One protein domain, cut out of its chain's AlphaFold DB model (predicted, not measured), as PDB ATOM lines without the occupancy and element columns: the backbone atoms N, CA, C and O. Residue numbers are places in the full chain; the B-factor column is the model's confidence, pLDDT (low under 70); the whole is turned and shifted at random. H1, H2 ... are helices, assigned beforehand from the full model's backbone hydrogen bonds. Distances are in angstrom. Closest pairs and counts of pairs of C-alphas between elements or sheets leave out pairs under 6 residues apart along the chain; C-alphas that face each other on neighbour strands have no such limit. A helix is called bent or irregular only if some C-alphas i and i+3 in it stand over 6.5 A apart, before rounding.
ATOM      1  N   VAL A 241      79.268  43.215  55.237       81.19
ATOM      2  CA  VAL A 241      80.009  43.543  56.461       81.19
ATOM      3  C   VAL A 241      81.504  43.688  56.182       81.19
ATOM      4  O   VAL A 241      82.119  44.659  56.620       81.19
ATOM      5  N   GLU A 242      82.099  42.754  55.435       82.12
ATOM      6  CA  GLU A 242      83.518  42.821  55.074       82.12
ATOM      7  C   GLU A 242      83.809  44.045  54.202       82.12
ATOM      8  O   GLU A 242      84.778  44.761  54.459       82.12
ATOM      9  N   PHE A 243      82.971  44.326  53.201       89.81
ATOM     10  CA  PHE A 243      83.150  45.481  52.330       89.81
ATOM     11  C   PHE A 243      83.047  46.794  53.114       89.81
ATOM     12  O   PHE A 243      83.955  47.623  53.033       89.81
ATOM     13  N   LEU A 244      81.995  46.966  53.923       89.69
ATOM     14  CA  LEU A 244      81.795  48.181  54.715       89.69
ATOM     15  C   LEU A 244      82.904  48.393  55.743       89.69
ATOM     16  O   LEU A 244      83.377  49.516  55.871       89.69
ATOM     17  N   ASN A 245      83.368  47.348  56.436       84.88
ATOM     18  CA  ASN A 245      84.445  47.500  57.420       84.88
ATOM     19  C   ASN A 245      85.765  47.923  56.753       84.88
ATOM     20  O   ASN A 245      86.458  48.810  57.245       84.88
ATOM     21  N   ASN A 246      86.089  47.347  55.587       84.56
ATOM     22  CA  ASN A 246      87.265  47.749  54.806       84.56
ATOM     23  C   ASN A 246      87.144  49.174  54.258       84.56
ATOM     24  O   ASN A 246      88.121  49.923  54.245       84.56
ATOM     25  N   LEU A 247      85.946  49.558  53.823       89.06
ATOM     26  CA  LEU A 247      85.681  50.898  53.329       89.06
ATOM     27  C   LEU A 247      85.762  51.932  54.466       89.06
ATOM     28  O   LEU A 247      86.439  52.943  54.316       89.06
ATOM     29  N   LEU A 248      85.165  51.664  55.628       86.50
ATOM     30  CA  LEU A 248      85.208  52.544  56.803       86.50
ATOM     31  C   LEU A 248      86.614  52.662  57.402       86.50
ATOM     32  O   LEU A 248      87.013  53.765  57.776       86.50
ATOM     33  N   TYR A 249      87.400  51.578  57.396       81.81
ATOM     34  CA  TYR A 249      88.803  51.576  57.830       81.81
ATOM     35  C   TYR A 249      89.630  52.684  57.157       81.81
ATOM     36  O   TYR A 249      90.505  53.285  57.781       81.81
ATOM     37  N   THR A 250      89.330  53.019  55.900       82.62
ATOM     38  CA  THR A 250      90.033  54.091  55.177       82.62
ATOM     39  C   THR A 250      89.774  55.501  55.718       82.62
ATOM     40  O   THR A 250      90.532  56.421  55.407       82.62
ATOM     41  N   LYS A 251      88.731  55.682  56.536       82.38
ATOM     42  CA  LYS A 251      88.411  56.942  57.221       82.38
ATOM     43  C   LYS A 251      88.748  56.910  58.699       82.38
ATOM     44  O   LYS A 251      89.235  57.907  59.222       82.38
ATOM     45  N   THR A 252      88.478  55.792  59.364       79.06
ATOM     46  CA  THR A 252      88.649  55.650  60.815       79.06
ATOM     47  C   THR A 252      90.083  55.298  61.204       79.06
ATOM     48  O   THR A 252      90.493  55.569  62.328       79.06
ATOM     49  N   GLY A 253      90.861  54.693  60.299       75.81
ATOM     50  CA  GLY A 253      92.206  54.183  60.583       75.81
ATOM     51  C   GLY A 253      92.228  52.893  61.415       75.81
ATOM     52  O   GLY A 253      93.305  52.352  61.666       75.81
ATOM     53  N   SER A 254      91.062  52.375  61.813       69.69
ATOM     54  CA  SER A 254      90.903  51.152  62.603       69.69
ATOM     55  C   SER A 254      89.691  50.347  62.142       69.69
ATOM     56  O   SER A 254      88.671  50.907  61.738       69.69
ATOM     57  N   PHE A 255      89.808  49.020  62.196       71.31
ATOM     58  CA  PHE A 255      88.673  48.135  61.953       71.31
ATOM     59  C   PHE A 255      87.712  48.178  63.139       71.31
ATOM     60  O   PHE A 255      88.140  48.273  64.291       71.31
ATOM     61  N   LEU A 256      86.421  48.101  62.837       72.38
ATOM     62  CA  LEU A 256      85.363  47.972  63.832       72.38
ATOM     63  C   LEU A 256      85.174  46.491  64.181       72.38
ATOM     64  O   LEU A 256      85.404  45.613  63.341       72.38
ATOM     65  N   SER A 257      84.802  46.223  65.432       65.25
ATOM     66  CA  SER A 257      84.865  44.887  66.035       65.25
ATOM     67  C   SER A 257      83.566  44.101  65.878       65.25
ATOM     68  O   SER A 257      83.596  42.870  65.909       65.25
ATOM     69  N   THR A 258      82.428  44.778  65.688       71.56
ATOM     70  CA  THR A 258      81.113  44.129  65.549       71.56
ATOM     71  C   THR A 258      80.355  44.590  64.302       71.56
ATOM     72  O   THR A 258      80.560  45.690  63.791       71.56
ATOM     73  N   ALA A 259      79.436  43.753  63.806       70.00
ATOM     74  CA  ALA A 259      78.550  44.126  62.697       70.00
ATOM     75  C   ALA A 259      77.649  45.322  63.047       70.00
ATOM     76  O   ALA A 259      77.364  46.143  62.184       70.00
ATOM     77  N   GLU A 260      77.250  45.454  64.312       81.81
ATOM     78  CA  GLU A 260      76.455  46.585  64.789       81.81
ATOM     79  C   GLU A 260      77.247  47.899  64.741       81.81
ATOM     80  O   GLU A 260      76.743  48.906  64.245       81.81
ATOM     81  N   GLU A 261      78.516  47.883  65.165       79.50
ATOM     82  CA  GLU A 261      79.413  49.040  65.046       79.50
ATOM     83  C   GLU A 261      79.607  49.445  63.581       79.50
ATOM     84  O   GLU A 261      79.535  50.630  63.244       79.50
ATOM     85  N   ILE A 262      79.807  48.459  62.699       81.69
ATOM     86  CA  ILE A 262      79.964  48.675  61.254       81.69
ATOM     87  C   ILE A 262      78.687  49.274  60.662       81.69
ATOM     88  O   ILE A 262      78.768  50.250  59.919       81.69
ATOM     89  N   GLN A 263      77.513  48.740  61.008       87.06
ATOM     90  CA  GLN A 263      76.220  49.237  60.536       87.06
ATOM     91  C   GLN A 263      75.982  50.676  60.984       87.06
ATOM     92  O   GLN A 263      75.675  51.539  60.160       87.06
ATOM     93  N   LYS A 264      76.173  50.948  62.278       88.62
ATOM     94  CA  LYS A 264      76.017  52.285  62.848       88.62
ATOM     95  C   LYS A 264      76.928  53.289  62.147       88.62
ATOM     96  O   LYS A 264      76.456  54.329  61.697       88.62
ATOM     97  N   SER A 265      78.205  52.950  61.980       89.62
ATOM     98  CA  SER A 265      79.155  53.831  61.305       89.62
ATOM     99  C   SER A 265      78.815  54.003  59.818       89.62
ATOM    100  O   SER A 265      78.826  55.117  59.303       89.62
ATOM    101  N   ALA A 266      78.408  52.944  59.115       91.25
ATOM    102  CA  ALA A 266      77.990  53.042  57.717       91.25
ATOM    103  C   ALA A 266      76.770  53.965  57.523       91.25
ATOM    104  O   ALA A 266      76.716  54.693  56.529       91.25
ATOM    105  N   ILE A 267      75.825  53.974  58.470       91.50
ATOM    106  CA  ILE A 267      74.695  54.916  58.501       91.50
ATOM    107  C   ILE A 267      75.191  56.345  58.756       91.50
ATOM    108  O   ILE A 267      74.814  57.259  58.026       91.50
ATOM    109  N   GLU A 268      76.063  56.545  59.751       92.31
ATOM    110  CA  GLU A 268      76.637  57.859  60.091       92.31
ATOM    111  C   GLU A 268      77.385  58.493  58.906       92.31
ATOM    112  O   GLU A 268      77.271  59.693  58.663       92.31
ATOM    113  N   TRP A 269      78.101  57.680  58.126       89.81
ATOM    114  CA  TRP A 269      78.811  58.107  56.916       89.81
ATOM    115  C   TRP A 269      77.926  58.140  55.655       89.81
ATOM    116  O   TRP A 269      78.425  58.406  54.560       89.81
ATOM    117  N   GLY A 270      76.620  57.873  55.777       90.44
ATOM    118  CA  GLY A 270      75.648  57.936  54.678       90.44
ATOM    119  C   GLY A 270      75.827  56.861  53.596       90.44
ATOM    120  O   GLY A 270      75.302  56.997  52.483       90.44
ATOM    121  N   LEU A 271      76.578  55.796  53.890       91.12
ATOM    122  CA  LEU A 271      76.843  54.704  52.950       91.12
ATOM    123  C   LEU A 271      75.572  53.889  52.696       91.12
ATOM    124  O   LEU A 271      75.247  53.618  51.535       91.12
ATOM    125  N   ILE A 272      74.823  53.606  53.764       90.12
ATOM    126  CA  ILE A 272      73.569  52.839  53.772       90.12
ATOM    127  C   ILE A 272      72.435  53.633  54.440       90.12
ATOM    128  O   ILE A 272      72.680  54.633  55.114       90.12
ATOM    129  N   GLU A 273      71.189  53.200  54.246       87.12
ATOM    130  CA  GLU A 273      70.015  53.836  54.858       87.12
ATOM    131  C   GLU A 273      69.838  53.425  56.326       87.12
ATOM    132  O   GLU A 273      70.206  52.321  56.718       87.12
ATOM    133  N   THR A 274      69.190  54.272  57.130       78.56
ATOM    134  CA  THR A 274      68.950  54.037  58.567       78.56
ATOM    135  C   THR A 274      68.170  52.758  58.876       78.56
ATOM    136  O   THR A 274      68.370  52.170  59.932       78.56
ATOM    137  N   ALA A 275      67.297  52.314  57.969       70.19
ATOM    138  CA  ALA A 275      66.521  51.081  58.117       70.19
ATOM    139  C   ALA A 275      67.256  49.820  57.617       70.19
ATOM    140  O   ALA A 275      66.697  48.724  57.664       70.19
ATOM    141  N   SER A 276      68.481  49.958  57.096       76.56
ATOM    142  CA  SER A 276      69.238  48.839  56.526       76.56
ATOM    143  C   SER A 276      69.853  47.970  57.619       76.56
ATOM    144  O   SER A 276      70.509  48.491  58.516       76.56
ATOM    145  N   ASN A 277      69.716  46.648  57.485       78.25
ATOM    146  CA  ASN A 277      70.462  45.663  58.270       78.25
ATOM    147  C   ASN A 277      71.517  45.002  57.388       78.25
ATOM    148  O   ASN A 277      71.173  44.428  56.349       78.25
ATOM    149  N   ILE A 278      72.778  45.079  57.811       74.00
ATOM    150  CA  ILE A 278      73.900  44.508  57.061       74.00
ATOM    151  C   ILE A 278      74.113  43.042  57.426       74.00
ATOM    152  O   ILE A 278      73.773  42.587  58.519       74.00
ATOM    153  N   SER A 279      74.689  42.289  56.498       71.94
ATOM    154  CA  SER A 279      74.766  40.839  56.610       71.94
ATOM    155  C   SER A 279      76.114  40.281  56.146       71.94
ATOM    156  O   SER A 279      76.630  40.625  55.085       71.94
ATOM    157  N   PHE A 280      76.658  39.320  56.900       67.12
ATOM    158  CA  PHE A 280      77.831  38.529  56.488       67.12
ATOM    159  C   PHE A 280      77.563  37.588  55.306       67.12
ATOM    160  O   PHE A 280      78.440  36.835  54.896       67.12
ATOM    161  N   SER A 281      76.340  37.564  54.785       61.56
ATOM    162  CA  SER A 281      75.908  36.588  53.791       61.56
ATOM    163  C   SER A 281      75.197  37.191  52.590       61.56
ATOM    164  O   SER A 281      74.598  36.473  51.790       61.56
ATOM    165  N   LYS A 282      75.235  38.510  52.498       75.25
ATOM    166  CA  LYS A 282      74.867  39.264  51.316       75.25
ATOM    167  C   LYS A 282      76.133  39.919  50.793       75.25
ATOM    168  O   LYS A 282      77.046  40.180  51.573       75.25
ATOM    169  N   ALA A 283      76.186  40.164  49.495       82.00
ATOM    170  CA  ALA A 283      77.211  40.982  48.869       82.00
ATOM    171  C   ALA A 283      76.520  42.138  48.160       82.00
ATOM    172  O   ALA A 283      75.433  41.969  47.605       82.00
ATOM    173  N   TYR A 284      77.185  43.287  48.149       84.88
ATOM    174  CA  TYR A 284      76.820  44.365  47.247       84.88
ATOM    175  C   TYR A 284      77.176  43.986  45.808       84.88
ATOM    176  O   TYR A 284      78.170  43.307  45.538       84.88
ATOM    177  N   THR A 285      76.389  44.471  44.862       88.75
ATOM    178  CA  THR A 285      76.784  44.531  43.457       88.75
ATOM    179  C   THR A 285      77.996  45.450  43.288       88.75
ATOM    180  O   THR A 285      78.258  46.340  44.105       88.75
ATOM    181  N   LYS A 286      78.743  45.271  42.195       89.12
ATOM    182  CA  LYS A 286      79.873  46.149  41.857       89.12
ATOM    183  C   LYS A 286      79.434  47.613  41.778       89.12
ATOM    184  O   LYS A 286      80.155  48.506  42.219       89.12
ATOM    185  N   GLU A 287      78.250  47.853  41.234       90.69
ATOM    186  CA  GLU A 287      77.654  49.171  41.065       90.69
ATOM    187  C   GLU A 287      77.341  49.821  42.420       90.69
ATOM    188  O   GLU A 287      77.687  50.986  42.628       90.69
ATOM    189  N   GLU A 288      76.767  49.069  43.364       92.19
ATOM    190  CA  GLU A 288      76.523  49.530  44.738       92.19
ATOM    191  C   GLU A 288      77.833  49.842  45.467       92.19
ATOM    192  O   GLU A 288      77.958  50.905  46.078       92.19
ATOM    193  N   MET A 289      78.839  48.968  45.348       92.31
ATOM    194  CA  MET A 289      80.161  49.192  45.940       92.31
ATOM    195  C   MET A 289      80.807  50.472  45.397       92.31
ATOM    196  O   MET A 289      81.257  51.317  46.171       92.31
ATOM    197  N   ILE A 290      80.804  50.671  44.074       92.25
ATOM    198  CA  ILE A 290      81.329  51.893  43.444       92.25
ATOM    199  C   ILE A 290      80.533  53.127  43.889       92.25
ATOM    200  O   ILE A 290      81.129  54.167  44.180       92.25
ATOM    201  N   ALA A 291      79.205  53.031  43.989       91.62
ATOM    202  CA  ALA A 291      78.372  54.127  44.476       91.62
ATOM    203  C   ALA A 291      78.723  54.510  45.924       91.62
ATOM    204  O   ALA A 291      78.854  55.697  46.225       91.62
ATOM    205  N   MET A 292      78.951  53.533  46.806       93.44
ATOM    206  CA  MET A 292      79.387  53.782  48.187       93.44
ATOM    207  C   MET A 292      80.778  54.421  48.251       93.44
ATOM    208  O   MET A 292      80.976  55.374  49.005       93.44
ATOM    209  N   ILE A 293      81.721  53.975  47.416       92.44
ATOM    210  CA  ILE A 293      83.050  54.600  47.314       92.44
ATOM    211  C   ILE A 293      82.912  56.066  46.885       92.44
ATOM    212  O   ILE A 293      83.526  56.944  47.487       92.44
ATOM    213  N   LYS A 294      82.053  56.369  45.904       91.62
ATOM    214  CA  LYS A 294      81.777  57.753  45.479       91.62
ATOM    215  C   LYS A 294      81.164  58.601  46.585       91.62
ATOM    216  O   LYS A 294      81.585  59.742  46.754       91.62
ATOM    217  N   LYS A 295      80.215  58.059  47.355       91.44
ATOM    218  CA  LYS A 295      79.651  58.759  48.522       91.44
ATOM    219  C   LYS A 295      80.740  59.121  49.534       91.44
ATOM    220  O   LYS A 295      80.731  60.221  50.076       91.44
ATOM    221  N   LEU A 296      81.697  58.219  49.747       89.00
ATOM    222  CA  LEU A 296      82.769  58.398  50.720       89.00
ATOM    223  C   LEU A 296      83.917  59.308  50.229       89.00
ATOM    224  O   LEU A 296      84.660  59.891  51.032       89.00
ATOM    225  N   TYR A 297      84.066  59.439  48.909       88.75
ATOM    226  CA  TYR A 297      85.100  60.232  48.238       88.75
ATOM    227  C   TYR A 297      84.521  61.117  47.117       88.75
ATOM    228  O   TYR A 297      84.935  61.005  45.960       88.75
ATOM    229  N   PRO A 298      83.615  62.059  47.434       86.25
ATOM    230  CA  PRO A 298      82.849  62.799  46.424       86.25
ATOM    231  C   PRO A 298      83.698  63.717  45.529       86.25
ATOM    232  O   PRO A 298      83.246  64.126  44.464       86.25
ATOM    233  N   LEU A 299      84.932  64.039  45.936       87.69
ATOM    234  CA  LEU A 299      85.853  64.899  45.181       87.69
ATOM    235  C   LEU A 299      86.759  64.132  44.197       87.69
ATOM    236  O   LEU A 299      87.511  64.756  43.450       87.69
ATOM    237  N   LYS A 300      86.735  62.792  44.194       86.88
ATOM    238  CA  LYS A 300      87.567  61.965  43.305       86.88
ATOM    239  C   LYS A 300      86.790  61.646  42.025       86.88
ATOM    240  O   LYS A 300      85.913  60.788  42.010       86.88
ATOM    241  N   SER A 301      87.120  62.334  40.934       86.75
ATOM    242  CA  SER A 301      86.415  62.201  39.649       86.75
ATOM    243  C   SER A 301      86.789  60.948  38.846       86.75
ATOM    244  O   SER A 301      86.158  60.662  37.834       86.75
ATOM    245  N   ASP A 302      87.827  60.216  39.250       90.56
ATOM    246  CA  ASP A 302      88.390  59.078  38.517       90.56
ATOM    247  C   ASP A 302      87.994  57.704  39.085       90.56
ATOM    248  O   ASP A 302      88.483  56.689  38.591       90.56
ATOM    249  N   ILE A 303      87.089  57.648  40.074       90.25
ATOM    250  CA  ILE A 303      86.670  56.402  40.749       90.25
ATOM    251  C   ILE A 303      86.183  55.352  39.742       90.25
ATOM    252  O   ILE A 303      86.645  54.214  39.778       90.25
ATOM    253  N   ASP A 304      85.313  55.726  38.799       90.44
ATOM    254  CA  ASP A 304      84.800  54.778  37.797       90.44
ATOM    255  C   ASP A 304      85.924  54.174  36.958       90.44
ATOM    256  O   ASP A 304      85.943  52.974  36.698       90.44
ATOM    257  N   LYS A 305      86.904  54.998  36.576       90.75
ATOM    258  CA  LYS A 305      88.059  54.560  35.792       90.75
ATOM    259  C   LYS A 305      88.984  53.660  36.615       90.75
ATOM    260  O   LYS A 305      89.455  52.653  36.093       90.75
ATOM    261  N   LYS A 306      89.230  54.005  37.883       90.44
ATOM    262  CA  LYS A 306      90.075  53.230  38.808       90.44
ATOM    263  C   LYS A 306      89.507  51.839  39.085       90.44
ATOM    264  O   LYS A 306      90.261  50.871  39.099       90.44
ATOM    265  N   PHE A 307      88.189  51.731  39.255       91.06
ATOM    266  CA  PHE A 307      87.519  50.472  39.597       91.06
ATOM    267  C   PHE A 307      86.913  49.730  38.389       91.06
ATOM    268  O   PHE A 307      86.362  48.640  38.555       91.06
ATOM    269  N   ALA A 308      87.061  50.256  37.164       88.06
ATOM    270  CA  ALA A 308      86.491  49.678  35.941       88.06
ATOM    271  C   ALA A 308      86.832  48.189  35.767       88.06
ATOM    272  O   ALA A 308      85.939  47.375  35.540       88.06
ATOM    273  N   ASN A 309      88.100  47.822  35.972       86.75
ATOM    274  CA  ASN A 309      88.602  46.456  35.778       86.75
ATOM    275  C   ASN A 309      88.856  45.704  37.092       86.75
ATOM    276  O   ASN A 309      89.468  44.641  37.082       86.75
ATOM    277  N   VAL A 310      88.415  46.256  38.224       89.12
ATOM    278  CA  VAL A 310      88.553  45.594  39.523       89.12
ATOM    279  C   VAL A 310      87.412  44.596  39.689       89.12
ATOM    280  O   VAL A 310      86.238  44.937  39.490       89.12
ATOM    281  N   GLU A 311      87.763  43.365  40.051       89.88
ATOM    282  CA  GLU A 311      86.810  42.378  40.548       89.88
ATOM    283  C   GLU A 311      86.747  42.480  42.073       89.88
ATOM    284  O   GLU A 311      87.757  42.280  42.751       89.88
ATOM    285  N   PHE A 312      85.564  42.784  42.608       87.69
ATOM    286  CA  PHE A 312      85.322  42.902  44.046       87.69
ATOM    287  C   PHE A 312      85.216  41.523  44.704       87.69
ATOM    288  O   PHE A 312      84.135  41.041  45.032       87.69
ATOM    289  N   LYS A 313      86.371  40.876  44.854       87.88
ATOM    290  CA  LYS A 313      86.534  39.533  45.412       87.88
ATOM    291  C   LYS A 313      87.539  39.533  46.557       87.88
ATOM    292  O   LYS A 313      88.432  40.381  46.596       87.88
ATOM    293  N   LYS A 314      87.421  38.571  47.475       80.00
ATOM    294  CA  LYS A 314      88.327  38.408  48.624       80.00
ATOM    295  C   LYS A 314      89.777  38.233  48.182       80.00
ATOM    296  O   LYS A 314      90.664  38.849  48.765       80.00
ATOM    297  N   SER A 315      90.002  37.476  47.112       85.06
ATOM    298  CA  SER A 315      91.304  37.294  46.463       85.06
ATOM    299  C   SER A 315      91.967  38.604  46.017       85.06
ATOM    300  O   SER A 315      93.191  38.676  45.966       85.06
ATOM    301  N   ASN A 316      91.180  39.658  45.780       88.81
ATOM    302  CA  ASN A 316      91.656  40.979  45.368       88.81
ATOM    303  C   ASN A 316      91.563  42.032  46.483       88.81
ATOM    304  O   ASN A 316      91.725  43.226  46.215       88.81
ATOM    305  N   LEU A 317      91.302  41.634  47.733       80.50
ATOM    306  CA  LEU A 317      91.024  42.576  48.820       80.50
ATOM    307  C   LEU A 317      92.181  43.556  49.062       80.50
ATOM    308  O   LEU A 317      91.946  44.748  49.243       80.50
ATOM    309  N   GLU A 318      93.429  43.094  48.986       80.12
ATOM    310  CA  GLU A 318      94.603  43.967  49.124       80.12
ATOM    311  C   GLU A 318      94.672  45.034  48.021       80.12
ATOM    312  O   GLU A 318      94.955  46.201  48.301       80.12
ATOM    313  N   GLN A 319      94.361  44.662  46.772       88.19
ATOM    314  CA  GLN A 319      94.301  45.597  45.647       88.19
ATOM    315  C   GLN A 319      93.185  46.628  45.851       88.19
ATOM    316  O   GLN A 319      93.402  47.819  45.632       88.19
ATOM    317  N   ILE A 320      92.008  46.181  46.296       85.12
ATOM    318  CA  ILE A 320      90.858  47.049  46.569       85.12
ATOM    319  C   ILE A 320      91.207  48.041  47.682       85.12
ATOM    320  O   ILE A 320      91.057  49.243  47.482       85.12
ATOM    321  N   ILE A 321      91.748  47.576  48.814       79.81
ATOM    322  CA  ILE A 321      92.163  48.441  49.930       79.81
ATOM    323  C   ILE A 321      93.218  49.451  49.475       79.81
ATOM    324  O   ILE A 321      93.146  50.622  49.848       79.81
ATOM    325  N   LYS A 322      94.191  49.023  48.661       83.94
ATOM    326  CA  LYS A 322      95.207  49.921  48.109       83.94
ATOM    327  C   LYS A 322      94.567  51.032  47.276       83.94
ATOM    328  O   LYS A 322      94.857  52.197  47.519       83.94
ATOM    329  N   LEU A 323      93.652  50.688  46.370       86.31
ATOM    330  CA  LEU A 323      92.935  51.665  45.547       86.31
ATOM    331  C   LEU A 323      92.043  52.599  46.372       86.31
ATOM    332  O   LEU A 323      91.927  53.771  46.035       86.31
ATOM    333  N   LEU A 324      91.432  52.114  47.457       82.25
ATOM    334  CA  LEU A 324      90.638  52.953  48.363       82.25
ATOM    335  C   LEU A 324      91.500  53.969  49.137       82.25
ATOM    336  O   LEU A 324      90.999  55.018  49.540       82.25
ATOM    337  N   LYS A 325      92.793  53.681  49.344       79.06
ATOM    338  CA  LYS A 325      93.743  54.596  50.001       79.06
ATOM    339  C   LYS A 325      94.320  55.670  49.060       79.06
ATOM    340  O   LYS A 325      94.810  56.678  49.565       79.06
ATOM    341  N   GLU A 326      94.274  55.471  47.739       80.56
ATOM    342  CA  GLU A 326      94.839  56.358  46.692       80.56
ATOM    343  C   GLU A 326      93.839  57.407  46.147       80.56
ATOM    344  O   GLU A 326      94.090  58.637  46.228       80.56
TER     345      GLU A 326
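Overview. This is residues 241 to 326 of the 326 residues of a protein of bioreactor metagenome (UniProt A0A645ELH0). Three helices, H1, H3 and H5, run roughly the same way and stand in a loose triangle: H1 touches H5 with part of its length, while H3 is close to both but not clearly touching either. A fourth helix, H2, packs on H1 at a steep tilt, and the short H4 packs on H3 toward the opposite end of the longest axis; a 17-residue link with no named element swings back from H2 to H3. The printed part has 86 residues with five named helices, H1 to H5 in chain order, and no named strand; its class is all helix, with 50 residues in the helices. It is compact and rounded, with a radius of gyration of the C-alphas of 12.2 A and spans of 32 by 28 by 24 A.

Along the chain. H1, residues 241 to 252, begins with C-alpha 241 at (80.009, 43.543, 56.461) and is 15.5 A long from first to last C-alpha. H2, residues 259 to 268, is 14.1 A long. After residues 269 to 285, H3, residues 286 to 296, begins with C-alpha 286 at (79.873, 46.149, 41.857) and is 15.4 A long. H4, residues 303 to 307, is 6.1 A long. H5, residues 314 to 325, is 17.1 A long and ends with C-alpha 325 at (93.743, 54.596, 50.001). H5 is irregular: C-alphas 315 and 318 are 7.9 A apart.

Arrangement. H1 and H2 touch, and their closest C-alphas, those of Asn 245 and Ile 262, are 6.0 A apart. They run the same way at a steep tilt of 55 degrees. Residues 246 to 250 of H1 touch residues 321 to 325 of H5, with the closest C-alphas, those of Thr 250 and Lys 325, 6.4 A apart. H1 and H5 run the same way at a shallow tilt of 23 degrees. H1 and H3 are close but not clearly touching, with Leu 247 and Ile 293 closest, their C-alphas 7.5 A apart; they run the same way at a shallow tilt of 22 degrees. H3 and H5 are also close but not clearly touching, with the closest C-alphas, those of Ile 293 and Leu 324, 7.8 A apart. H3 touches H4, where the closest C-alphas, those of Lys 294 and Ile 303, are 6.9 A apart. H2 is apart from H3, H4 and H5. Each O i to N i+4 pair is within hydrogen-bond range in H2, H3 and H4; in H1 and in H5 it is 6 of 8.

Size, cuts and confidence. The two C-alphas farthest apart, those of Thr 258 and Lys 305, are 32.3 A from each other. The printed part has no cut and ends at the chain's last residue, 326. The link from H2 to H3 is long; the other links are short. The mean pLDDT of the printed part is 84.3, and residues 254, 257 and 280 to 281 are under 70.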